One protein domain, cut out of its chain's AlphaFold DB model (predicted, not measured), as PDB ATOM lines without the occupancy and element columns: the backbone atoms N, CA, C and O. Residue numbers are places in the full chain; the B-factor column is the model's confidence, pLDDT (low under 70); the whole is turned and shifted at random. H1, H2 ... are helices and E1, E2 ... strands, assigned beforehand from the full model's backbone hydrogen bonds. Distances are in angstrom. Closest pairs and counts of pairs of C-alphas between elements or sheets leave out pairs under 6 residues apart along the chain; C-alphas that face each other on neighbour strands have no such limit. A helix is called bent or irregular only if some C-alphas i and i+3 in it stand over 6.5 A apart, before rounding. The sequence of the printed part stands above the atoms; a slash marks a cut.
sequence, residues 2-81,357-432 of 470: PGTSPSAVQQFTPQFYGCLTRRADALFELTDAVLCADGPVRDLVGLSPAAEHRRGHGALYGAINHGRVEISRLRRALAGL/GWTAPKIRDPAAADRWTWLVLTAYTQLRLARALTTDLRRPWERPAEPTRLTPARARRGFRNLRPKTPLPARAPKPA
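This is residues 2 to 81 and 357 to 432 of the 470 residues of a protein of Frankia casuarinae (strain DSM 45818 / CECT 9043 / CcI3) (UniProt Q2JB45). One long helix, H5, runs through a small, mostly helical body; H2 crosses it at a steep angle in the core, while H3 and H6 pack across it near its two ends. H1 runs beside H5 in the opposite direction, and H4 packs on H1, farther from the middle. The printed part has 156 residues with six named helices and one named strand, in the order H1 E1 H2 H3 H4 H5 H6; the class is mostly helix. It is compact, with a radius of gyration of the C-alphas of 15.5 A, and spans 42 by 37 by 31 A.

Start with H1, residues 8 to 18, and look for H4, residues 71 to 79: they touch at Phe 16 and Leu 74, whose C-alphas, the closest, are 6.5 A apart, and run opposite ways at a shallow tilt of 13 degrees. H1 also touches residues 378 to 386 of H5, residues 366 to 386; the closest C-alphas, of Val 9 and Leu 385, are 5.2 A apart. E1, residues 20 to 22, pairs with no named strand, but lies antiparallel to residues 68 to 69. H2, residues 24 to 36, touches H5 at a steep tilt of 55 degrees, with the C-alphas of Thr 31 and Leu 375 closest at 5.8 A. H3, residues 57 to 66, touches H5 with the C-alphas of Asn 65 and Ala 368 closest at 5.2 A; at 70.4 degrees the two are only just about perpendicular. H6, residues 408 to 421, touches H5 at 81 degrees, about perpendicular, with the C-alphas of Leu 383 and Ala 411 closest at 6.2 A. H5 is the hub, touching four helices; H4 and H6 are apart. Every O i to N i+4 pair is within hydrogen-bond range in H2, H3, H4 and H5, against 5 of 7 in H1 and 5 of 10 in H6.

Find C-alpha 8 at (1.226, 8.160, -5.453); from there H1 runs 15.9 A to C-alpha 18. H2 measures 18.3 A. Find C-alpha 366 at (-24.569, -2.340, -19.568), from which H5 runs 30.0 A. H6, 19.3 A long, ends at C-alpha 421 at (8.789, 3.394, -13.901); it is irregular, with C-alphas 413 and 416 7.1 A apart.

The C-alphas farthest apart, of Pro 2 and Arg 364, are 51.0 A apart. Residues 82 to 356 are not printed, and C-alphas 81 and 357 are 24.0 A apart across this cut. The links H2 to H3 and H5 to H6 are long. Confidence is low, under 70, at residues 2 to 4.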
ATOM      1  N   PRO A   2      19.320   7.071  -0.754       37.81
ATOM      2  CA  PRO A   2      18.172   7.068   0.150       37.81
ATOM      3  C   PRO A   2      16.942   6.610  -0.640       37.81
ATOM      4  O   PRO A   2      16.654   7.172  -1.698       37.81
ATOM      5  N   GLY A   3      16.286   5.540  -0.183       44.66
ATOM      6  CA  GLY A   3      15.151   4.930  -0.872       44.66
ATOM      7  C   GLY A   3      14.049   5.960  -1.088       44.66
ATOM      8  O   GLY A   3      13.384   6.377  -0.144       44.66
ATOM      9  N   THR A   4      13.885   6.416  -2.327       65.69
ATOM     10  CA  THR A   4      12.846   7.382  -2.670       65.69
ATOM     11  C   THR A   4      11.502   6.703  -2.443       65.69
ATOM     12  O   THR A   4      11.231   5.654  -3.029       65.69
ATOM     13  N   SER A   5      10.674   7.266  -1.560       76.81
ATOM     14  CA  SER A   5       9.336   6.729  -1.302       76.81
ATOM     15  C   SER A   5       8.558   6.612  -2.621       76.81
ATOM     16  O   SER A   5       8.651   7.517  -3.457       76.81
ATOM     17  N   PRO A   6       7.805   5.519  -2.843       81.50
ATOM     18  CA  PRO A   6       7.072   5.330  -4.089       81.50
ATOM     19  C   PRO A   6       6.078   6.476  -4.285       81.50
ATOM     20  O   PRO A   6       5.364   6.853  -3.357       81.50
ATOM     21  N   SER A   7       6.013   7.027  -5.493       91.69
ATOM     22  CA  SER A   7       5.046   8.072  -5.842       91.69
ATOM     23  C   SER A   7       3.598   7.583  -5.719       91.69
ATOM     24  O   SER A   7       3.323   6.384  -5.782       91.69
ATOM     25  N   ALA A   8       2.639   8.508  -5.612       92.88
ATOM     26  CA  ALA A   8       1.226   8.160  -5.453       92.88
ATOM     27  C   ALA A   8       0.689   7.259  -6.583       92.88
ATOM     28  O   ALA A   8      -0.072   6.330  -6.321       92.88
ATOM     29  N   VAL A   9       1.125   7.471  -7.834       94.31
ATOM     30  CA  VAL A   9       0.752   6.581  -8.947       94.31
ATOM     31  C   VAL A   9       1.359   5.183  -8.775       94.31
ATOM     32  O   VAL A   9       0.644   4.201  -8.941       94.31
ATOM     33  N   GLN A  10       2.622   5.072  -8.345       94.62
ATOM     34  CA  GLN A  10       3.274   3.780  -8.085       94.62
ATOM     35  C   GLN A  10       2.611   3.009  -6.935       94.62
ATOM     36  O   GLN A  10       2.555   1.783  -6.990       94.62
ATOM     37  N   GLN A  11       2.080   3.703  -5.925       94.94
ATOM     38  CA  GLN A  11       1.319   3.086  -4.833       94.94
ATOM     39  C   GLN A  11      -0.089   2.655  -5.274       94.94
ATOM     40  O   GLN A  11      -0.566   1.591  -4.878       94.94
ATOM     41  N   PHE A  12      -0.754   3.450  -6.117       96.88
ATOM     42  CA  PHE A  12      -2.118   3.172  -6.569       96.88
ATOM     43  C   PHE A  12      -2.196   2.022  -7.586       96.88
ATOM     44  O   PHE A  12      -3.123   1.215  -7.529       96.88
ATOM     45  N   THR A  13      -1.224   1.892  -8.495       96.69
ATOM     46  CA  THR A  13      -1.207   0.845  -9.533       96.69
ATOM     47  C   THR A  13      -1.411  -0.590  -8.994       96.69
ATOM     48  O   THR A  13      -2.295  -1.285  -9.508       96.69
ATOM     49  N   PRO A  14      -0.678  -1.077  -7.967       96.69
ATOM     50  CA  PRO A  14      -0.913  -2.412  -7.410       96.69
ATOM     51  C   PRO A  14      -2.264  -2.532  -6.686       96.69
ATOM     52  O   PRO A  14      -2.892  -3.590  -6.752       96.69
ATOM     53  N   GLN A  15      -2.760  -1.461  -6.052       97.25
ATOM     54  CA  GLN A  15      -4.095  -1.456  -5.440       97.25
ATOM     55  C   GLN A  15      -5.192  -1.613  -6.499       97.25
ATOM     56  O   GLN A  15      -6.108  -2.422  -6.322       97.25
ATOM     57  N   PHE A  16      -5.070  -0.898  -7.624       98.25
ATOM     58  CA  PHE A  16      -5.956  -1.050  -8.775       98.25
ATOM     59  C   PHE A  16      -5.927  -2.482  -9.315       98.25
ATOM     60  O   PHE A  16      -6.988  -3.087  -9.457       98.25
ATOM     61  N   TYR A  17      -4.744  -3.059  -9.549       98.56
ATOM     62  CA  TYR A  17      -4.643  -4.443 -10.025       98.56
ATOM     63  C   TYR A  17      -5.301  -5.435  -9.054       98.56
ATOM     64  O   TYR A  17      -6.030  -6.324  -9.486       98.56
ATOM     65  N   GLY A  18      -5.146  -5.234  -7.741       98.25
ATOM     66  CA  GLY A  18      -5.831  -6.028  -6.715       98.25
ATOM     67  C   GLY A  18      -7.364  -5.931  -6.754       98.25
ATOM     68  O   GLY A  18      -8.049  -6.790  -6.197       98.25
ATOM     69  N   CYS A  19      -7.935  -4.923  -7.414       98.50
ATOM     70  CA  CYS A  19      -9.379  -4.825  -7.640       98.50
ATOM     71  C   CYS A  19      -9.854  -5.673  -8.830       98.50
ATOM     72  O   CYS A  19     -11.059  -5.810  -9.028       98.50
ATOM     73  N   LEU A  20      -8.954  -6.243  -9.633       98.56
ATOM     74  CA  LEU A  20      -9.298  -7.013 -10.825       98.56
ATOM     75  C   LEU A  20      -9.272  -8.512 -10.497       98.56
ATOM     76  O   LEU A  20      -8.211  -9.103 -10.330       98.56
ATOM     77  N   THR A  21     -10.439  -9.153 -10.414       97.50
ATOM     78  CA  THR A  21     -10.554 -10.551  -9.943       97.50
ATOM     79  C   THR A  21     -10.765 -11.568 -11.059       97.50
ATOM     80  O   THR A  21     -10.518 -12.758 -10.873       97.50
ATOM     81  N   ARG A  22     -11.174 -11.131 -12.256       97.94
ATOM     82  CA  ARG A  22     -11.304 -12.005 -13.434       97.94
ATOM     83  C   ARG A  22     -10.795 -11.299 -14.680       97.94
ATOM     84  O   ARG A  22     -11.194 -10.170 -14.950       97.94
ATOM     85  N   ARG A  23      -9.955 -11.999 -15.455       96.94
ATOM     86  CA  ARG A  23      -9.220 -11.448 -16.615       96.94
ATOM     87  C   ARG A  23      -8.380 -10.214 -16.240       96.94
ATOM     88  O   ARG A  23      -8.286  -9.273 -17.023       96.94
ATOM     89  N   ALA A  24      -7.776 -10.254 -15.051       97.88
ATOM     90  CA  ALA A  24      -7.076  -9.135 -14.427       97.88
ATOM     91  C   ALA A  24      -6.013  -8.510 -15.331       97.88
ATOM     92  O   ALA A  24      -6.084  -7.320 -15.614       97.88
ATOM     93  N   ASP A  25      -5.099  -9.322 -15.866       97.94
ATOM     94  CA  ASP A  25      -4.029  -8.822 -16.732       97.94
ATOM     95  C   ASP A  25      -4.562  -8.078 -17.960       97.94
ATOM     96  O   ASP A  25      -4.056  -7.020 -18.303       97.94
ATOM     97  N   ALA A  26      -5.606  -8.605 -18.608       97.19
ATOM     98  CA  ALA A  26      -6.170  -7.993 -19.807       97.19
ATOM     99  C   ALA A  26      -6.928  -6.692 -19.494       97.19
ATOM    100  O   ALA A  26      -6.881  -5.766 -20.295       97.19
ATOM    101  N   LEU A  27      -7.605  -6.607 -18.341       98.38
ATOM    102  CA  LEU A  27      -8.233  -5.368 -17.868       98.38
ATOM    103  C   LEU A  27      -7.180  -4.311 -17.509       98.38
ATOM    104  O   LEU A  27      -7.326  -3.155 -17.889       98.38
ATOM    105  N   PHE A  28      -6.116  -4.719 -16.817       98.50
ATOM    106  CA  PHE A  28      -5.015  -3.843 -16.427       98.50
ATOM    107  C   PHE A  28      -4.286  -3.278 -17.647       98.50
ATOM    108  O   PHE A  28      -4.155  -2.067 -17.794       98.50
ATOM    109  N   GLU A  29      -3.877  -4.152 -18.566       97.88
ATOM    110  CA  GLU A  29      -3.207  -3.763 -19.807       97.88
ATOM    111  C   GLU A  29      -4.096  -2.905 -20.705       97.88
ATOM    112  O   GLU A  29      -3.608  -2.023 -21.402       97.88
ATOM    113  N   LEU A  30      -5.413  -3.127 -20.686       97.75
ATOM    114  CA  LEU A  30      -6.352  -2.258 -21.387       97.75
ATOM    115  C   LEU A  30      -6.384  -0.844 -20.783       97.75
ATOM    116  O   LEU A  30      -6.444   0.130 -21.529       97.75
ATOM    117  N   THR A  31      -6.308  -0.709 -19.456       98.31
ATOM    118  CA  THR A  31      -6.165   0.599 -18.796       98.31
ATOM    119  C   THR A  31      -4.844   1.275 -19.170       98.31
ATOM    120  O   THR A  31      -4.861   2.458 -19.511       98.31
ATOM    121  N   ASP A  32      -3.725   0.543 -19.182       97.62
ATOM    122  CA  ASP A  32      -2.428   1.083 -19.620       97.62
ATOM    123  C   ASP A  32      -2.461   1.508 -21.098       97.62
ATOM    124  O   ASP A  32      -1.979   2.584 -21.444       97.62
ATOM    125  N   ALA A  33      -3.111   0.740 -21.973       97.62
ATOM    126  CA  ALA A  33      -3.282   1.116 -23.376       97.62
ATOM    127  C   ALA A  33      -4.079   2.422 -23.537       97.62
ATOM    128  O   ALA A  33      -3.735   3.267 -24.362       97.62
ATOM    129  N   VAL A  34      -5.117   2.646 -22.721       98.12
ATOM    130  CA  VAL A  34      -5.853   3.925 -22.701       98.12
ATOM    131  C   VAL A  34      -4.944   5.082 -22.275       98.12
ATOM    132  O   VAL A  34      -5.005   6.166 -22.872       98.12
ATOM    133  N   LEU A  35      -4.101   4.863 -21.263       97.31
ATOM    134  CA  LEU A  35      -3.142   5.845 -20.754       97.31
ATOM    135  C   LEU A  35      -2.066   6.198 -21.787       97.31
ATOM    136  O   LEU A  35      -1.703   7.367 -21.907       97.31
ATOM    137  N   CYS A  36      -1.602   5.208 -22.545       96.44
ATOM    138  CA  CYS A  36      -0.439   5.319 -23.418       96.44
ATOM    139  C   CYS A  36      -0.766   5.443 -24.909       96.44
ATOM    140  O   CYS A  36       0.157   5.611 -25.701       96.44
ATOM    141  N   ALA A  37      -2.030   5.381 -25.334       94.69
ATOM    142  CA  ALA A  37      -2.377   5.559 -26.745       94.69
ATOM    143  C   ALA A  37      -2.019   6.971 -27.259       94.69
ATOM    144  O   ALA A  37      -2.330   7.982 -26.622       94.69
ATOM    145  N   ASP A  38      -1.415   7.034 -28.452       87.81
ATOM    146  CA  ASP A  38      -0.835   8.259 -29.035       87.81
ATOM    147  C   ASP A  38      -1.877   9.353 -29.322       87.81
ATOM    148  O   ASP A  38      -1.598  10.553 -29.255       87.81
ATOM    149  N   GLY A  39      -3.109   8.938 -29.613       92.12
ATOM    150  CA  GLY A  39      -4.235   9.814 -29.904       92.12
ATOM    151  C   GLY A  39      -5.446   9.561 -29.004       92.12
ATOM    152  O   GLY A  39      -5.403   8.733 -28.088       92.12
ATOM    153  N   PRO A  40      -6.544  10.300 -29.238       95.62
ATOM    154  CA  PRO A  40      -7.848   9.981 -28.674       95.62
ATOM    155  C   PRO A  40      -8.252   8.526 -28.911       95.62
ATOM    156  O   PRO A  40      -8.151   8.036 -30.034       95.62
ATOM    157  N   VAL A  41      -8.781   7.863 -27.886       96.62
ATOM    158  CA  VAL A  41      -9.360   6.521 -28.024       96.62
ATOM    159  C   VAL A  41     -10.683   6.624 -28.792       96.62
ATOM    160  O   VAL A  41     -11.623   7.277 -28.333       96.62
ATOM    161  N   ARG A  42     -10.750   6.013 -29.982       94.62
ATOM    162  CA  ARG A  42     -11.915   6.075 -30.891       94.62
ATOM    163  C   ARG A  42     -12.751   4.802 -30.916       94.62
ATOM    164  O   ARG A  42     -13.941   4.869 -31.208       94.62
ATOM    165  N   ASP A  43     -12.152   3.676 -30.573       92.31
ATOM    166  CA  ASP A  43     -12.797   2.376 -30.487       92.31
ATOM    167  C   ASP A  43     -11.954   1.444 -29.599       92.31
ATOM    168  O   ASP A  43     -10.827   1.772 -29.222       92.31
ATOM    169  N   LEU A  44     -12.521   0.297 -29.214       92.25
ATOM    170  CA  LEU A  44     -11.842  -0.657 -28.335       92.25
ATOM    171  C   LEU A  44     -10.713  -1.415 -29.037       92.25
ATOM    172  O   LEU A  44      -9.674  -1.642 -28.427       92.25
ATOM    173  N   VAL A  45     -10.909  -1.848 -30.284       93.38
ATOM    174  CA  VAL A  45      -9.942  -2.729 -30.957       93.38
ATOM    175  C   VAL A  45      -8.671  -1.974 -31.340       93.38
ATOM    176  O   VAL A  45      -7.589  -2.550 -31.270       93.38
ATOM    177  N   GLY A  46      -8.771  -0.674 -31.615       93.69
ATOM    178  CA  GLY A  46      -7.650   0.228 -31.853       93.69
ATOM    179  C   GLY A  46      -6.704   0.393 -30.659       93.69
ATOM    180  O   GLY A  46      -5.614   0.922 -30.834       93.69
ATOM    181  N   LEU A  47      -7.069  -0.088 -29.462       95.12
ATOM    182  CA  LEU A  47      -6.156  -0.177 -28.314       95.12
ATOM    183  C   LEU A  47      -5.286  -1.440 -28.336       95.12
ATOM    184  O   LEU A  47      -4.262  -1.480 -27.664       95.12
ATOM    185  N   SER A  48      -5.675  -2.473 -29.090       93.25
ATOM    186  CA  SER A  48      -4.935  -3.741 -29.131       93.25
ATOM    187  C   SER A  48      -3.525  -3.668 -29.735       93.25
ATOM    188  O   SER A  48      -2.696  -4.460 -29.302       93.25
ATOM    189  N   PRO A  49      -3.200  -2.742 -30.664       93.12
ATOM    190  CA  PRO A  49      -1.826  -2.559 -31.138       93.12
ATOM    191  C   PRO A  49      -0.930  -1.766 -30.177       93.12
ATOM    192  O   PRO A  49       0.264  -1.641 -30.442       93.12
ATOM    193  N   ALA A  50      -1.471  -1.185 -29.097       94.50
ATOM    194  CA  ALA A  50      -0.654  -0.465 -28.126       94.50
ATOM    195  C   ALA A  50       0.341  -1.430 -27.463       94.50
ATOM    196  O   ALA A  50      -0.039  -2.529 -27.062       94.50
ATOM    197  N   ALA A  51       1.598  -1.008 -27.301       94.31
ATOM    198  CA  ALA A  51       2.653  -1.842 -26.714       94.31
ATOM    199  C   ALA A  51       2.303  -2.318 -25.292       94.31
ATOM    200  O   ALA A  51       2.715  -3.390 -24.850       94.31
ATOM    201  N   GLU A  52       1.506  -1.528 -24.576       95.94
ATOM    202  CA  GLU A  52       1.026  -1.830 -23.238       95.94
ATOM    203  C   GLU A  52      -0.087  -2.894 -23.217       95.94
ATOM    204  O   GLU A  52      -0.295  -3.533 -22.184       95.94
ATOM    205  N   HIS A  53      -0.761  -3.149 -24.348       95.38
ATOM    206  CA  HIS A  53      -1.723  -4.239 -24.502       95.38
ATOM    207  C   HIS A  53      -1.073  -5.485 -25.108       95.38
ATOM    208  O   HIS A  53      -1.180  -5.769 -26.296       95.38
ATOM    209  N   ARG A  54      -0.426  -6.296 -24.269       94.44
ATOM    210  CA  ARG A  54       0.392  -7.445 -24.707       94.44
ATOM    211  C   ARG A  54      -0.420  -8.685 -25.110       94.44
ATOM    212  O   ARG A  54       0.134  -9.774 -25.252       94.44
ATOM    213  N   ARG A  55      -1.743  -8.570 -25.240       92.88
ATOM    214  CA  ARG A  55      -2.667  -9.674 -25.555       92.88
ATOM    215  C   ARG A  55      -3.450  -9.349 -26.827       92.88
ATOM    216  O   ARG A  55      -3.667  -8.195 -27.161       92.88
ATOM    217  N   GLY A  56      -3.900 -10.376 -27.549       90.31
ATOM    218  CA  GLY A  56      -4.670 -10.172 -28.781       90.31
ATOM    219  C   GLY A  56      -6.046  -9.528 -28.541       90.31
ATOM    220  O   GLY A  56      -6.632  -9.668 -27.467       90.31
ATOM    221  N   HIS A  57      -6.620  -8.906 -29.577       91.00
ATOM    222  CA  HIS A  57      -7.907  -8.193 -29.518       91.00
ATOM    223  C   HIS A  57      -9.081  -9.021 -28.948       91.00
ATOM    224  O   HIS A  57      -9.974  -8.482 -28.296       91.00
ATOM    225  N   GLY A  58      -9.092 -10.346 -29.135       91.25
ATOM    226  CA  GLY A  58     -10.107 -11.218 -28.535       91.25
ATOM    227  C   GLY A  58     -10.058 -11.227 -26.999       91.25
ATOM    228  O   GLY A  58     -11.098 -11.294 -26.342       91.25
ATOM    229  N   ALA A  59      -8.863 -11.100 -26.410       92.06
ATOM    230  CA  ALA A  59      -8.691 -10.996 -24.965       92.06
ATOM    231  C   ALA A  59      -9.249  -9.676 -24.423       92.06
ATOM    232  O   ALA A  59      -9.849  -9.687 -23.349       92.06
ATOM    233  N   LEU A  60      -9.123  -8.587 -25.186       93.50
ATOM    234  CA  LEU A  60      -9.699  -7.279 -24.877       93.50
ATOM    235  C   LEU A  60     -11.226  -7.360 -24.762       93.50
ATOM    236  O   LEU A  60     -11.791  -7.042 -23.713       93.50
ATOM    237  N   TYR A  61     -11.908  -7.858 -25.799       94.12
ATOM    238  CA  TYR A  61     -13.364  -8.042 -25.753       94.12
ATOM    239  C   TYR A  61     -13.781  -9.043 -24.676       94.12
ATOM    240  O   TYR A  61     -14.779  -8.836 -23.985       94.12
ATOM    241  N   GLY A  62     -13.006 -10.113 -24.489       94.75
ATOM    242  CA  GLY A  62     -13.221 -11.063 -23.406       94.75
ATOM    243  C   GLY A  62     -13.122 -10.408 -22.026       94.75
ATOM    244  O   GLY A  62     -13.923 -10.725 -21.152       94.75
ATOM    245  N   ALA A  63     -12.174  -9.493 -21.819       96.12
ATOM    246  CA  ALA A  63     -11.988  -8.754 -20.573       96.12
ATOM    247  C   ALA A  63     -13.152  -7.798 -20.305       96.12
ATOM    248  O   ALA A  63     -13.729  -7.832 -19.222       96.12
ATOM    249  N   ILE A  64     -13.568  -7.021 -21.302       96.75
ATOM    250  CA  ILE A  64     -14.696  -6.096 -21.152       96.75
ATOM    251  C   ILE A  64     -16.020  -6.828 -20.928       96.75
ATOM    252  O   ILE A  64     -16.796  -6.408 -20.079       96.75
ATOM    253  N   ASN A  65     -16.275  -7.939 -21.625       96.56
ATOM    254  CA  ASN A  65     -17.545  -8.664 -21.506       96.56
ATOM    255  C   ASN A  65     -17.575  -9.661 -20.337       96.56
ATOM    256  O   ASN A  65     -18.629  -9.887 -19.742       96.56
ATOM    257  N   HIS A  66     -16.437 -10.246 -19.953       96.88
ATOM    258  CA  HIS A  66     -16.379 -11.340 -18.969       96.88
ATOM    259  C   HIS A  66     -15.347 -11.141 -17.852       96.88
ATOM    260  O   HIS A  66     -15.107 -12.065 -17.075       96.88
ATOM    261  N   GLY A  67     -14.705  -9.977 -17.764       97.75
ATOM    262  CA  GLY A  67     -13.830  -9.621 -16.649       97.75
ATOM    263  C   GLY A  67     -14.607  -9.239 -15.391       97.75
ATOM    264  O   GLY A  67     -15.827  -9.086 -15.423       97.75
ATOM    265  N   ARG A  68     -13.921  -9.079 -14.263       98.12
ATOM    266  CA  ARG A  68     -14.553  -8.674 -13.001       98.12
ATOM    267  C   ARG A  68     -13.679  -7.644 -12.304       98.12
ATOM    268  O   ARG A  68     -12.485  -7.877 -12.123       98.12
ATOM    269  N   VAL A  69     -14.302  -6.523 -11.954       98.38
ATOM    270  CA  VAL A  69     -13.719  -5.437 -11.165       98.38
ATOM    271  C   VAL A  69     -14.494  -5.387  -9.854       98.38
ATOM    272  O   VAL A  69     -15.714  -5.239  -9.867       98.38
ATOM    273  N   GLU A  70     -13.803  -5.514  -8.729       98.31
ATOM    274  CA  GLU A  70     -14.361  -5.305  -7.393       98.31
ATOM    275  C   GLU A  70     -14.538  -3.801  -7.161       98.31
ATOM    276  O   GLU A  70     -13.706  -3.142  -6.536       98.31
ATOM    277  N   ILE A  71     -15.623  -3.245  -7.707       97.75
ATOM    278  CA  ILE A  71     -15.915  -1.802  -7.703       97.75
ATOM    279  C   ILE A  71     -15.890  -1.231  -6.282       97.75
ATOM    280  O   ILE A  71     -15.307  -0.177  -6.054       97.75
ATOM    281  N   SER A  72     -16.439  -1.950  -5.302       97.56
ATOM    282  CA  SER A  72     -16.423  -1.537  -3.893       97.56
ATOM    283  C   SER A  72     -15.000  -1.410  -3.331       97.56
ATOM    284  O   SER A  72     -14.724  -0.498  -2.552       97.56
ATOM    285  N   ARG A  73     -14.070  -2.290  -3.738       98.19
ATOM    286  CA  ARG A  73     -12.649  -2.193  -3.362       98.19
ATOM    287  C   ARG A  73     -11.981  -1.013  -4.064       98.19
ATOM    288  O   ARG A  73     -11.258  -0.265  -3.412       98.19
ATOM    289  N   LEU A  74     -12.272  -0.813  -5.348       98.44
ATOM    290  CA  LEU A  74     -11.740   0.307  -6.126       98.44
ATOM    291  C   LEU A  74     -12.206   1.659  -5.567       98.44
ATOM    292  O   LEU A  74     -11.391   2.556  -5.395       98.44
ATOM    293  N   ARG A  75     -13.481   1.784  -5.188       98.50
ATOM    294  CA  ARG A  75     -14.042   2.961  -4.504       98.50
ATOM    295  C   ARG A  75     -13.296   3.309  -3.218       98.50
ATOM    296  O   ARG A  75     -13.015   4.479  -2.981       98.50
ATOM    297  N   ARG A  76     -12.953   2.308  -2.397       98.31
ATOM    298  CA  ARG A  76     -12.132   2.512  -1.189       98.31
ATOM    299  C   ARG A  76     -10.709   2.948  -1.533       98.31
ATOM    300  O   ARG A  76     -10.204   3.865  -0.902       98.31
ATOM    301  N   ALA A  77     -10.097   2.338  -2.550       98.06
ATOM    302  CA  ALA A  77      -8.768   2.732  -3.014       98.06
ATOM    303  C   ALA A  77      -8.749   4.190  -3.508       98.06
ATOM    304  O   ALA A  77      -7.850   4.935  -3.145       98.06
ATOM    305  N   LEU A  78      -9.763   4.619  -4.269       98.31
ATOM    306  CA  LEU A  78      -9.906   6.010  -4.716       98.31
ATOM    307  C   LEU A  78     -10.136   6.976  -3.551       98.31
ATOM    308  O   LEU A  78      -9.547   8.053  -3.534       98.31
ATOM    309  N   ALA A  79     -10.971   6.590  -2.583       98.00
ATOM    310  CA  ALA A  79     -11.246   7.406  -1.406       98.00
ATOM    311  C   ALA A  79     -10.003   7.620  -0.536       98.00
ATOM    312  O   ALA A  79      -9.904   8.676   0.062       98.00
ATOM    313  N   GLY A  80      -9.066   6.666  -0.482       97.25
ATOM    314  CA  GLY A  80      -7.819   6.792   0.285       97.25
ATOM    315  C   GLY A  80      -6.704   7.589  -0.404       97.25
ATOM    316  O   GLY A  80      -5.610   7.701   0.146       97.25
ATOM    317  N   LEU A  81      -6.929   8.109  -1.617       97.06
ATOM    318  CA  LEU A  81      -5.943   8.939  -2.316       97.06
ATOM    319  C   LEU A  81      -5.956  10.379  -1.791       97.06
ATOM    320  O   LEU A  81      -7.014  10.881  -1.434       97.06
ATOM    321  N   GLY A 357     -11.916   8.069 -24.487       97.50
ATOM    322  CA  GLY A 357     -12.891   7.271 -25.224       97.50
ATOM    323  C   GLY A 357     -13.961   6.638 -24.342       97.50
ATOM    324  O   GLY A 357     -14.453   5.566 -24.672       97.50
ATOM    325  N   TRP A 358     -14.354   7.272 -23.233       98.25
ATOM    326  CA  TRP A 358     -15.370   6.740 -22.319       98.25
ATOM    327  C   TRP A 358     -16.625   6.273 -23.057       98.25
ATOM    328  O   TRP A 358     -17.054   5.146 -22.863       98.25
ATOM    329  N   THR A 359     -17.153   7.089 -23.971       97.06
ATOM    330  CA  THR A 359     -18.383   6.770 -24.707       97.06
ATOM    331  C   THR A 359     -18.148   6.195 -26.105       97.06
ATOM    332  O   THR A 359     -19.104   6.003 -26.854       97.06
ATOM    333  N   ALA A 360     -16.892   5.959 -26.489       95.56
ATOM    334  CA  ALA A 360     -16.526   5.503 -27.827       95.56
ATOM    335  C   ALA A 360     -16.882   4.020 -28.105       95.56
ATOM    336  O   ALA A 360     -17.352   3.717 -29.204       95.56
ATOM    337  N   PRO A 361     -16.732   3.081 -27.146       93.50
ATOM    338  CA  PRO A 361     -17.080   1.682 -27.368       93.50
ATOM    339  C   PRO A 361     -18.562   1.435 -27.683       93.50
ATOM    340  O   PRO A 361     -19.463   1.900 -26.986       93.50
ATOM    341  N   LYS A 362     -18.838   0.580 -28.671       93.12
ATOM    342  CA  LYS A 362     -20.199   0.121 -29.009       93.12
ATOM    343  C   LYS A 362     -20.582  -1.148 -28.228       93.12
ATOM    344  O   LYS A 362     -20.840  -2.199 -28.805       93.12
ATOM    345  N   ILE A 363     -20.572  -1.069 -26.897       92.75
ATOM    346  CA  ILE A 363     -20.792  -2.220 -25.996       92.75
ATOM    347  C   ILE A 363     -22.285  -2.527 -25.840       92.75
ATOM    348  O   ILE A 363     -23.052  -1.650 -25.456       92.75
ATOM    349  N   ARG A 364     -22.735  -3.764 -26.071       93.50
ATOM    350  CA  ARG A 364     -24.165  -4.106 -25.932       93.50
ATOM    351  C   ARG A 364     -24.642  -4.178 -24.476       93.50
ATOM    352  O   ARG A 364     -25.713  -3.658 -24.175       93.50
ATOM    353  N   ASP A 365     -23.872  -4.834 -23.614       95.06
ATOM    354  CA  ASP A 365     -24.236  -5.132 -22.223       95.06
ATOM    355  C   ASP A 365     -23.892  -3.956 -21.285       95.06
ATOM    356  O   ASP A 365     -22.726  -3.546 -21.241       95.06
ATOM    357  N   PRO A 366     -24.853  -3.409 -20.517       95.94
ATOM    358  CA  PRO A 366     -24.569  -2.340 -19.568       95.94
ATOM    359  C   PRO A 366     -23.521  -2.716 -18.508       95.94
ATOM    360  O   PRO A 366     -22.716  -1.862 -18.156       95.94
ATOM    361  N   ALA A 367     -23.422  -3.975 -18.062       96.88
ATOM    362  CA  ALA A 367     -22.403  -4.367 -17.077       96.88
ATOM    363  C   ALA A 367     -20.971  -4.306 -17.649       96.88
ATOM    364  O   ALA A 367     -19.984  -4.080 -16.942       96.88
ATOM    365  N   ALA A 368     -20.817  -4.505 -18.961       97.69
ATOM    366  CA  ALA A 368     -19.561  -4.255 -19.661       97.69
ATOM    367  C   ALA A 368     -19.256  -2.748 -19.787       97.69
ATOM    368  O   ALA A 368     -18.095  -2.350 -19.668       97.69
ATOM    369  N   ALA A 369     -20.279  -1.904 -19.951       97.50
ATOM    370  CA  ALA A 369     -20.124  -0.449 -19.934       97.50
ATOM    371  C   ALA A 369     -19.760   0.086 -18.538       97.50
ATOM    372  O   ALA A 369     -18.906   0.967 -18.429       97.50
ATOM    373  N   ASP A 370     -20.320  -0.500 -17.476       98.06
ATOM    374  CA  ASP A 370     -19.972  -0.184 -16.088       98.06
ATOM    375  C   ASP A 370     -18.485  -0.499 -15.834       98.06
ATOM    376  O   ASP A 370     -17.731   0.361 -15.378       98.06
ATOM    377  N   ARG A 371     -18.013  -1.693 -16.234       98.31
ATOM    378  CA  ARG A 371     -16.582  -2.059 -16.171       98.31
ATOM    379  C   ARG A 371     -15.703  -1.072 -16.933       98.31
ATOM    380  O   ARG A 371     -14.716  -0.599 -16.378       98.31
ATOM    381  N   TRP A 372     -16.061  -0.734 -18.174       98.50
ATOM    382  CA  TRP A 372     -15.311   0.242 -18.971       98.50
ATOM    383  C   TRP A 372     -15.244   1.618 -18.301       98.50
ATOM    384  O   TRP A 372     -14.175   2.221 -18.249       98.50
ATOM    385  N   THR A 373     -16.356   2.085 -17.729       98.69
ATOM    386  CA  THR A 373     -16.418   3.354 -16.989       98.69
ATOM    387  C   THR A 373     -15.391   3.378 -15.858       98.69
ATOM    388  O   THR A 373     -14.614   4.326 -15.756       98.69
ATOM    389  N   TRP A 374     -15.302   2.303 -15.073       98.69
ATOM    390  CA  TRP A 374     -14.317   2.198 -13.994       98.69
ATOM    391  C   TRP A 374     -12.867   2.108 -14.484       98.69
ATOM    392  O   TRP A 374     -11.987   2.704 -13.860       98.69
ATOM    393  N   LEU A 375     -12.592   1.445 -15.615       98.69
ATOM    394  CA  LEU A 375     -11.248   1.457 -16.213       98.69
ATOM    395  C   LEU A 375     -10.843   2.867 -16.666       98.69
ATOM    396  O   LEU A 375      -9.710   3.283 -16.430       98.69
ATOM    397  N   VAL A 376     -11.766   3.621 -17.270       98.69
ATOM    398  CA  VAL A 376     -11.509   4.997 -17.718       98.69
ATOM    399  C   VAL A 376     -11.315   5.948 -16.538       98.69
ATOM    400  O   VAL A 376     -10.401   6.773 -16.569       98.69
ATOM    401  N   LEU A 377     -12.111   5.817 -15.474       98.56
ATOM    402  CA  LEU A 377     -11.918   6.591 -14.244       98.56
ATOM    403  C   LEU A 377     -10.593   6.265 -13.555       98.56
ATOM    404  O   LEU A 377      -9.910   7.168 -13.070       98.56
ATOM    405  N   THR A 378     -10.189   4.995 -13.566       98.69
ATOM    406  CA  THR A 378      -8.877   4.576 -13.064       98.69
ATOM    407  C   THR A 378      -7.757   5.192 -13.901       98.69
ATOM    408  O   THR A 378      -6.813   5.739 -13.335       98.69
ATOM    409  N   ALA A 379      -7.862   5.168 -15.235       98.56
ATOM    410  CA  ALA A 379      -6.894   5.825 -16.112       98.56
ATOM    411  C   ALA A 379      -6.810   7.331 -15.809       98.56
ATOM    412  O   ALA A 379      -5.731   7.859 -15.560       98.56
ATOM    413  N   TYR A 380      -7.946   8.026 -15.739       98.62
ATOM    414  CA  TYR A 380      -7.970   9.447 -15.391       98.62
ATOM    415  C   TYR A 380      -7.336   9.730 -14.018       98.62
ATOM    416  O   TYR A 380      -6.561  10.677 -13.878       98.62
ATOM    417  N   THR A 381      -7.589   8.871 -13.028       98.44
ATOM    418  CA  THR A 381      -6.973   8.961 -11.697       98.44
ATOM    419  C   THR A 381      -5.457   8.792 -11.766       98.44
ATOM    420  O   THR A 381      -4.731   9.608 -11.206       98.44
ATOM    421  N   GLN A 382      -4.953   7.798 -12.505       98.00
ATOM    422  CA  GLN A 382      -3.511   7.614 -12.702       98.00
ATOM    423  C   GLN A 382      -2.866   8.828 -13.384       98.00
ATOM    424  O   GLN A 382      -1.791   9.251 -12.966       98.00
ATOM    425  N   LEU A 383      -3.539   9.448 -14.363       97.12
ATOM    426  CA  LEU A 383      -3.068  10.697 -14.974       97.12
ATOM    427  C   LEU A 383      -2.994  11.846 -13.964       97.12
ATOM    428  O   LEU A 383      -2.023  12.599 -13.978       97.12
ATOM    429  N   ARG A 384      -3.993  11.977 -13.079       96.19
ATOM    430  CA  ARG A 384      -3.992  12.996 -12.017       96.19
ATOM    431  C   ARG A 384      -2.823  12.780 -11.056       96.19
ATOM    432  O   ARG A 384      -2.096  13.727 -10.771       96.19
ATOM    433  N   LEU A 385      -2.619  11.546 -10.594       95.62
ATOM    434  CA  LEU A 385      -1.534  11.192  -9.672       95.62
ATOM    435  C   LEU A 385      -0.143  11.343 -10.309       95.62
ATOM    436  O   LEU A 385       0.817  11.669  -9.618       95.62
ATOM    437  N   ALA A 386      -0.033  11.129 -11.621       94.75
ATOM    438  CA  ALA A 386       1.215  11.260 -12.365       94.75
ATOM    439  C   ALA A 386       1.512  12.693 -12.836       94.75
ATOM    440  O   ALA A 386       2.621  12.955 -13.290       94.75
ATOM    441  N   ARG A 387       0.561  13.632 -12.718       92.06
ATOM    442  CA  ARG A 387       0.630  14.983 -13.307       92.06
ATOM    443  C   ARG A 387       1.967  15.693 -13.076       92.06
ATOM    444  O   ARG A 387       2.539  16.206 -14.029       92.06
ATOM    445  N   ALA A 388       2.453  15.716 -11.834       91.38
ATOM    446  CA  ALA A 388       3.693  16.405 -11.466       91.38
ATOM    447  C   ALA A 388       4.971  15.624 -11.828       91.38
ATOM    448  O   ALA A 388       6.063  16.176 -11.767       91.38
ATOM    449  N   LEU A 389       4.837  14.349 -12.195       92.06
ATOM    450  CA  LEU A 389       5.937  13.476 -12.606       92.06
ATOM    451  C   LEU A 389       6.111  13.474 -14.127       92.06
ATOM    452  O   LEU A 389       7.176  13.129 -14.633       92.06
ATOM    453  N   THR A 390       5.054  13.812 -14.866       91.31
ATOM    454  CA  THR A 390       5.055  13.740 -16.323       91.31
ATOM    455  C   THR A 390       5.871  14.881 -16.916       91.31
ATOM    456  O   THR A 390       5.558  16.054 -16.728       91.31
ATOM    457  N   THR A 391       6.871  14.533 -17.726       89.00
ATOM    458  CA  THR A 391       7.541  15.492 -18.607       89.00
ATOM    459  C   THR A 391       6.548  16.070 -19.612       89.00
ATOM    460  O   THR A 391       5.814  15.346 -20.290       89.00
ATOM    461  N   ASP A 392       6.546  17.391 -19.733       91.06
ATOM    462  CA  ASP A 392       5.665  18.110 -20.638       91.06
ATOM    463  C   ASP A 392       6.113  17.980 -22.103       91.06
ATOM    464  O   ASP A 392       6.907  18.773 -22.609       91.06
ATOM    465  N   LEU A 393       5.576  16.980 -22.808       91.62
ATOM    466  CA  LEU A 393       5.806  16.771 -24.244       91.62
ATOM    467  C   LEU A 393       4.981  17.748 -25.098       91.62
ATOM    468  O   LEU A 393       4.113  17.355 -25.882       91.62
ATOM    469  N   ARG A 394       5.194  19.046 -24.903       90.62
ATOM    470  CA  ARG A 394       4.425  20.107 -25.560       90.62
ATOM    471  C   ARG A 394       4.583  20.091 -27.084       90.62
ATOM    472  O   ARG A 394       5.640  19.768 -27.616       90.62
ATOM    473  N   ARG A 395       3.530  20.486 -27.795       92.00
ATOM    474  CA  ARG A 395       3.586  20.788 -29.233       92.00
ATOM    475  C   ARG A 395       4.247  22.155 -29.451       92.00
ATOM    476  O   ARG A 395       4.211  22.980 -28.537       92.00
ATOM    477  N   PRO A 396       4.781  22.444 -30.652       93.56
ATOM    478  CA  PRO A 396       5.502  23.693 -30.918       93.56
ATOM    479  C   PRO A 396       4.715  24.967 -30.571       93.56
ATOM    480  O   PRO A 396       5.285  25.924 -30.058       93.56
ATOM    481  N   TRP A 397       3.395  24.954 -30.779       94.12
ATOM    482  CA  TRP A 397       2.497  26.082 -30.496       94.12
ATOM    483  C   TRP A 397       1.933  26.109 -29.064       94.12
ATOM    484  O   TRP A 397       1.215  27.040 -28.695       94.12
ATOM    485  N   GLU A 398       2.198  25.089 -28.242       93.62
ATOM    486  CA  GLU A 398       1.749  25.053 -26.851       93.62
ATOM    487  C   GLU A 398       2.747  25.806 -25.958       93.62
ATOM    488  O   GLU A 398       3.952  25.532 -25.955       93.62
ATOM    489  N   ARG A 399       2.229  26.742 -25.149       91.88
ATOM    490  CA  ARG A 399       3.037  27.449 -24.147       91.88
ATOM    491  C   ARG A 399       3.596  26.458 -23.112       91.88
ATOM    492  O   ARG A 399       2.876  25.518 -22.736       91.88
ATOM    493  N   PRO A 400       4.833  26.662 -22.621       89.56
ATOM    494  CA  PRO A 400       5.354  25.916 -21.481       89.56
ATOM    495  C   PRO A 400       4.395  26.001 -20.293       89.56
ATOM    496  O   PRO A 400       3.742  27.026 -20.081       89.56
ATOM    497  N   ALA A 401       4.272  24.909 -19.550       88.06
ATOM    498  CA  ALA A 401       3.489  24.874 -18.328       88.06
ATOM    499  C   ALA A 401       4.280  24.151 -17.242       88.06
ATOM    500  O   ALA A 401       4.891  23.120 -17.504       88.06
ATOM    501  N   GLU A 402       4.214  24.679 -16.022       86.50
ATOM    502  CA  GLU A 402       4.763  24.001 -14.849       86.50
ATOM    503  C   GLU A 402       4.169  22.588 -14.706       86.50
ATOM    504  O   GLU A 402       2.980  22.407 -15.011       86.50
ATOM    505  N   PRO A 403       4.924  21.593 -14.196       81.31
ATOM    506  CA  PRO A 403       4.430  20.224 -14.022       81.31
ATOM    507  C   PRO A 403       3.096  20.160 -13.261       81.31
ATOM    508  O   PRO A 403       2.146  19.492 -13.670       81.31
ATOM    509  N   THR A 404       2.955  20.969 -12.209       82.31
ATOM    510  CA  THR A 404       1.729  21.086 -11.397       82.31
ATOM    511  C   THR A 404       0.575  21.794 -12.109       82.31
ATOM    512  O   THR A 404      -0.525  21.862 -11.569       82.31
ATOM    513  N   ARG A 405       0.786  22.320 -13.321       87.62
ATOM    514  CA  ARG A 405      -0.204  23.028 -14.146       87.62
ATOM    515  C   ARG A 405      -0.541  22.309 -15.448       87.62
ATOM    516  O   ARG A 405      -1.439  22.767 -16.155       87.62
ATOM    517  N   LEU A 406       0.064  21.152 -15.725       92.38
ATOM    518  CA  LEU A 406      -0.285  20.352 -16.900       92.38
ATOM    519  C   LEU A 406      -1.773  20.007 -16.924       92.38
ATOM    520  O   LEU A 406      -2.377  19.718 -15.888       92.38
ATOM    521  N   THR A 407      -2.368  20.059 -18.113       93.50
ATOM    522  CA  THR A 407      -3.745  19.614 -18.348       93.50
ATOM    523  C   THR A 407      -3.790  18.088 -18.464       93.50
ATOM    524  O   THR A 407      -2.765  17.479 -18.789       93.50
ATOM    525  N   PRO A 408      -4.962  17.448 -18.290       95.12
ATOM    526  CA  PRO A 408      -5.094  16.000 -18.454       95.12
ATOM    527  C   PRO A 408      -4.554  15.453 -19.776       95.12
ATOM    528  O   PRO A 408      -3.871  14.431 -19.795       95.12
ATOM    529  N   ALA A 409      -4.792  16.157 -20.884       93.88
ATOM    530  CA  ALA A 409      -4.297  15.749 -22.194       93.88
ATOM    531  C   ALA A 409      -2.762  15.832 -22.309       93.88
ATOM    532  O   ALA A 409      -2.152  14.960 -22.929       93.88
ATOM    533  N   ARG A 410      -2.127  16.846 -21.699       93.56
ATOM    534  CA  ARG A 410      -0.657  16.978 -21.680       93.56
ATOM    535  C   ARG A 410      -0.014  15.933 -20.773       93.56
ATOM    536  O   ARG A 410       0.936  15.282 -21.191       93.56
ATOM    537  N   ALA A 411      -0.592  15.708 -19.590       95.00
ATOM    538  CA  ALA A 411      -0.150  14.659 -18.673       95.00
ATOM    539  C   ALA A 411      -0.219  13.270 -19.328       95.00
ATOM    540  O   ALA A 411       0.718  12.488 -19.205       95.00
ATOM    541  N   ARG A 412      -1.284  12.985 -20.089       95.75
ATOM    542  CA  ARG A 412      -1.413  11.738 -20.858       95.75
ATOM    543  C   ARG A 412      -0.327  11.583 -21.915       95.75
ATOM    544  O   ARG A 412       0.260  10.514 -22.021       95.75
ATOM    545  N   ARG A 413      -0.029  12.643 -22.672       94.00
ATOM    546  CA  ARG A 413       0.958  12.592 -23.761       94.00
ATOM    547  C   ARG A 413       2.342  12.149 -23.278       94.00
ATOM    548  O   ARG A 413       2.998  11.383 -23.968       94.00
ATOM    549  N   GLY A 414       2.766  12.597 -22.097       93.06
ATOM    550  CA  GLY A 414       4.033  12.165 -21.501       93.06
ATOM    551  C   GLY A 414       3.943  10.901 -20.638       93.06
ATOM    552  O   GLY A 414       4.976  10.414 -20.184       93.06
ATOM    553  N   PHE A 415       2.748  10.345 -20.398       94.81
ATOM    554  CA  PHE A 415       2.562   9.222 -19.471       94.81
ATOM    555  C   PHE A 415       3.302   7.957 -19.926       94.81
ATOM    556  O   PHE A 415       3.836   7.228 -19.091       94.81
ATOM    557  N   ARG A 416       3.421   7.723 -21.241       94.00
ATOM    558  CA  ARG A 416       4.198   6.597 -21.792       94.00
ATOM    559  C   ARG A 416       5.650   6.584 -21.291       94.00
ATOM    560  O   ARG A 416       6.178   5.512 -21.028       94.00
ATOM    561  N   ASN A 417       6.260   7.745 -21.040       93.25
ATOM    562  CA  ASN A 417       7.628   7.834 -20.503       93.25
ATOM    563  C   ASN A 417       7.709   7.506 -19.000       93.25
ATOM    564  O   ASN A 417       8.781   7.182 -18.486       93.25
ATOM    565  N   LEU A 418       6.584   7.591 -18.286       92.31
ATOM    566  CA  LEU A 418       6.473   7.197 -16.882       92.31
ATOM    567  C   LEU A 418       6.114   5.727 -16.711       92.31
ATOM    568  O   LEU A 418       6.516   5.132 -15.715       92.31
ATOM    569  N   ARG A 419       5.394   5.132 -17.667       93.31
ATOM    570  CA  ARG A 419       4.925   3.746 -17.584       93.31
ATOM    571  C   ARG A 419       6.036   2.745 -17.230       93.31
ATOM    572  O   ARG A 419       5.782   1.890 -16.387       93.31
ATOM    573  N   PRO A 420       7.259   2.785 -17.798       93.31
ATOM    574  CA  PRO A 420       8.318   1.842 -17.415       93.31
ATOM    575  C   PRO A 420       8.768   1.968 -15.952       93.31
ATOM    576  O   PRO A 420       9.377   1.050 -15.417       93.31
ATOM    577  N   LYS A 421       8.465   3.099 -15.303       91.88
ATOM    578  CA  LYS A 421       8.789   3.394 -13.901       91.88
ATOM    579  C   LYS A 421       7.632   3.069 -12.947       91.88
ATOM    580  O   LYS A 421       7.788   3.223 -11.735       91.88
ATOM    581  N   THR A 422       6.470   2.652 -13.456       91.69
ATOM    582  CA  THR A 422       5.331   2.207 -12.641       91.69
ATOM    583  C   THR A 422       5.273   0.678 -12.561       91.69
ATOM    584  O   THR A 422       5.708  -0.004 -13.495       91.69
ATOM    585  N   PRO A 423       4.739   0.104 -11.463       94.38
ATOM    586  CA  PRO A 423       4.628  -1.345 -11.325       94.38
ATOM    587  C   PRO A 423       3.895  -2.003 -12.504       94.38
ATOM    588  O   PRO A 423       2.891  -1.491 -12.998       94.38
ATOM    589  N   LEU A 424       4.368  -3.178 -12.927       95.19
ATOM    590  CA  LEU A 424       3.724  -4.018 -13.941       95.19
ATOM    591  C   LEU A 424       3.272  -5.344 -13.306       95.19
ATOM    592  O   LEU A 424       3.947  -6.359 -13.455       95.19
ATOM    593  N   PRO A 425       2.140  -5.349 -12.579       95.94
ATOM    594  CA  PRO A 425       1.629  -6.556 -11.931       95.94
ATOM    595  C   PRO A 425       1.052  -7.575 -12.926       95.94
ATOM    596  O   PRO A 425       0.944  -8.758 -12.603       95.94
ATOM    597  N   ALA A 426       0.682  -7.142 -14.139       95.94
ATOM    598  CA  ALA A 426       0.147  -8.033 -15.159       95.94
ATOM    599  C   ALA A 426       1.200  -9.042 -15.643       95.94
ATOM    600  O   ALA A 426       2.297  -8.673 -16.079       95.94
ATOM    601  N   ARG A 427       0.834 -10.325 -15.635       96.06
ATOM    602  CA  ARG A 427       1.729 -11.422 -16.031       96.06
ATOM    603  C   ARG A 427       2.019 -11.409 -17.531       96.06
ATOM    604  O   ARG A 427       1.207 -10.920 -18.326       96.06
ATOM    605  N   ALA A 428       3.149 -12.003 -17.914       94.62
ATOM    606  CA  ALA A 428       3.486 -12.229 -19.316       94.62
ATOM    607  C   ALA A 428       2.362 -13.013 -20.031       94.62
ATOM    608  O   ALA A 428       1.792 -13.944 -19.444       94.62
ATOM    609  N   PRO A 429       1.994 -12.629 -21.267       93.38
ATOM    610  CA  PRO A 429       0.975 -13.335 -22.030       93.38
ATOM    611  C   PRO A 429       1.434 -14.764 -22.345       93.38
ATOM    612  O   PRO A 429       2.608 -15.014 -22.605       93.38
ATOM    613  N   LYS A 430       0.490 -15.707 -22.348       88.00
ATOM    614  CA  LYS A 430       0.735 -17.073 -22.822       88.00
ATOM    615  C   LYS A 430       0.436 -17.151 -24.324       88.00
ATOM    616  O   LYS A 430      -0.585 -16.587 -24.733       88.00
ATOM    617  N   PRO A 431       1.249 -17.859 -25.128       83.81
ATOM    618  CA  PRO A 431       0.914 -18.140 -26.518       83.81
ATOM    619  C   PRO A 431      -0.457 -18.817 -26.618       83.81
ATOM    620  O   PRO A 431      -0.763 -19.735 -25.858       83.81
ATOM    621  N   ALA A 432      -1.289 -18.356 -27.546       80.19
ATOM    622  CA  ALA A 432      -2.596 -18.939 -27.813       80.19
ATOM    623  C   ALA A 432      -2.932 -18.796 -29.298       80.19
ATOM    624  O   ALA A 432      -2.550 -17.815 -29.937       80.19
TER     625      ALA A 432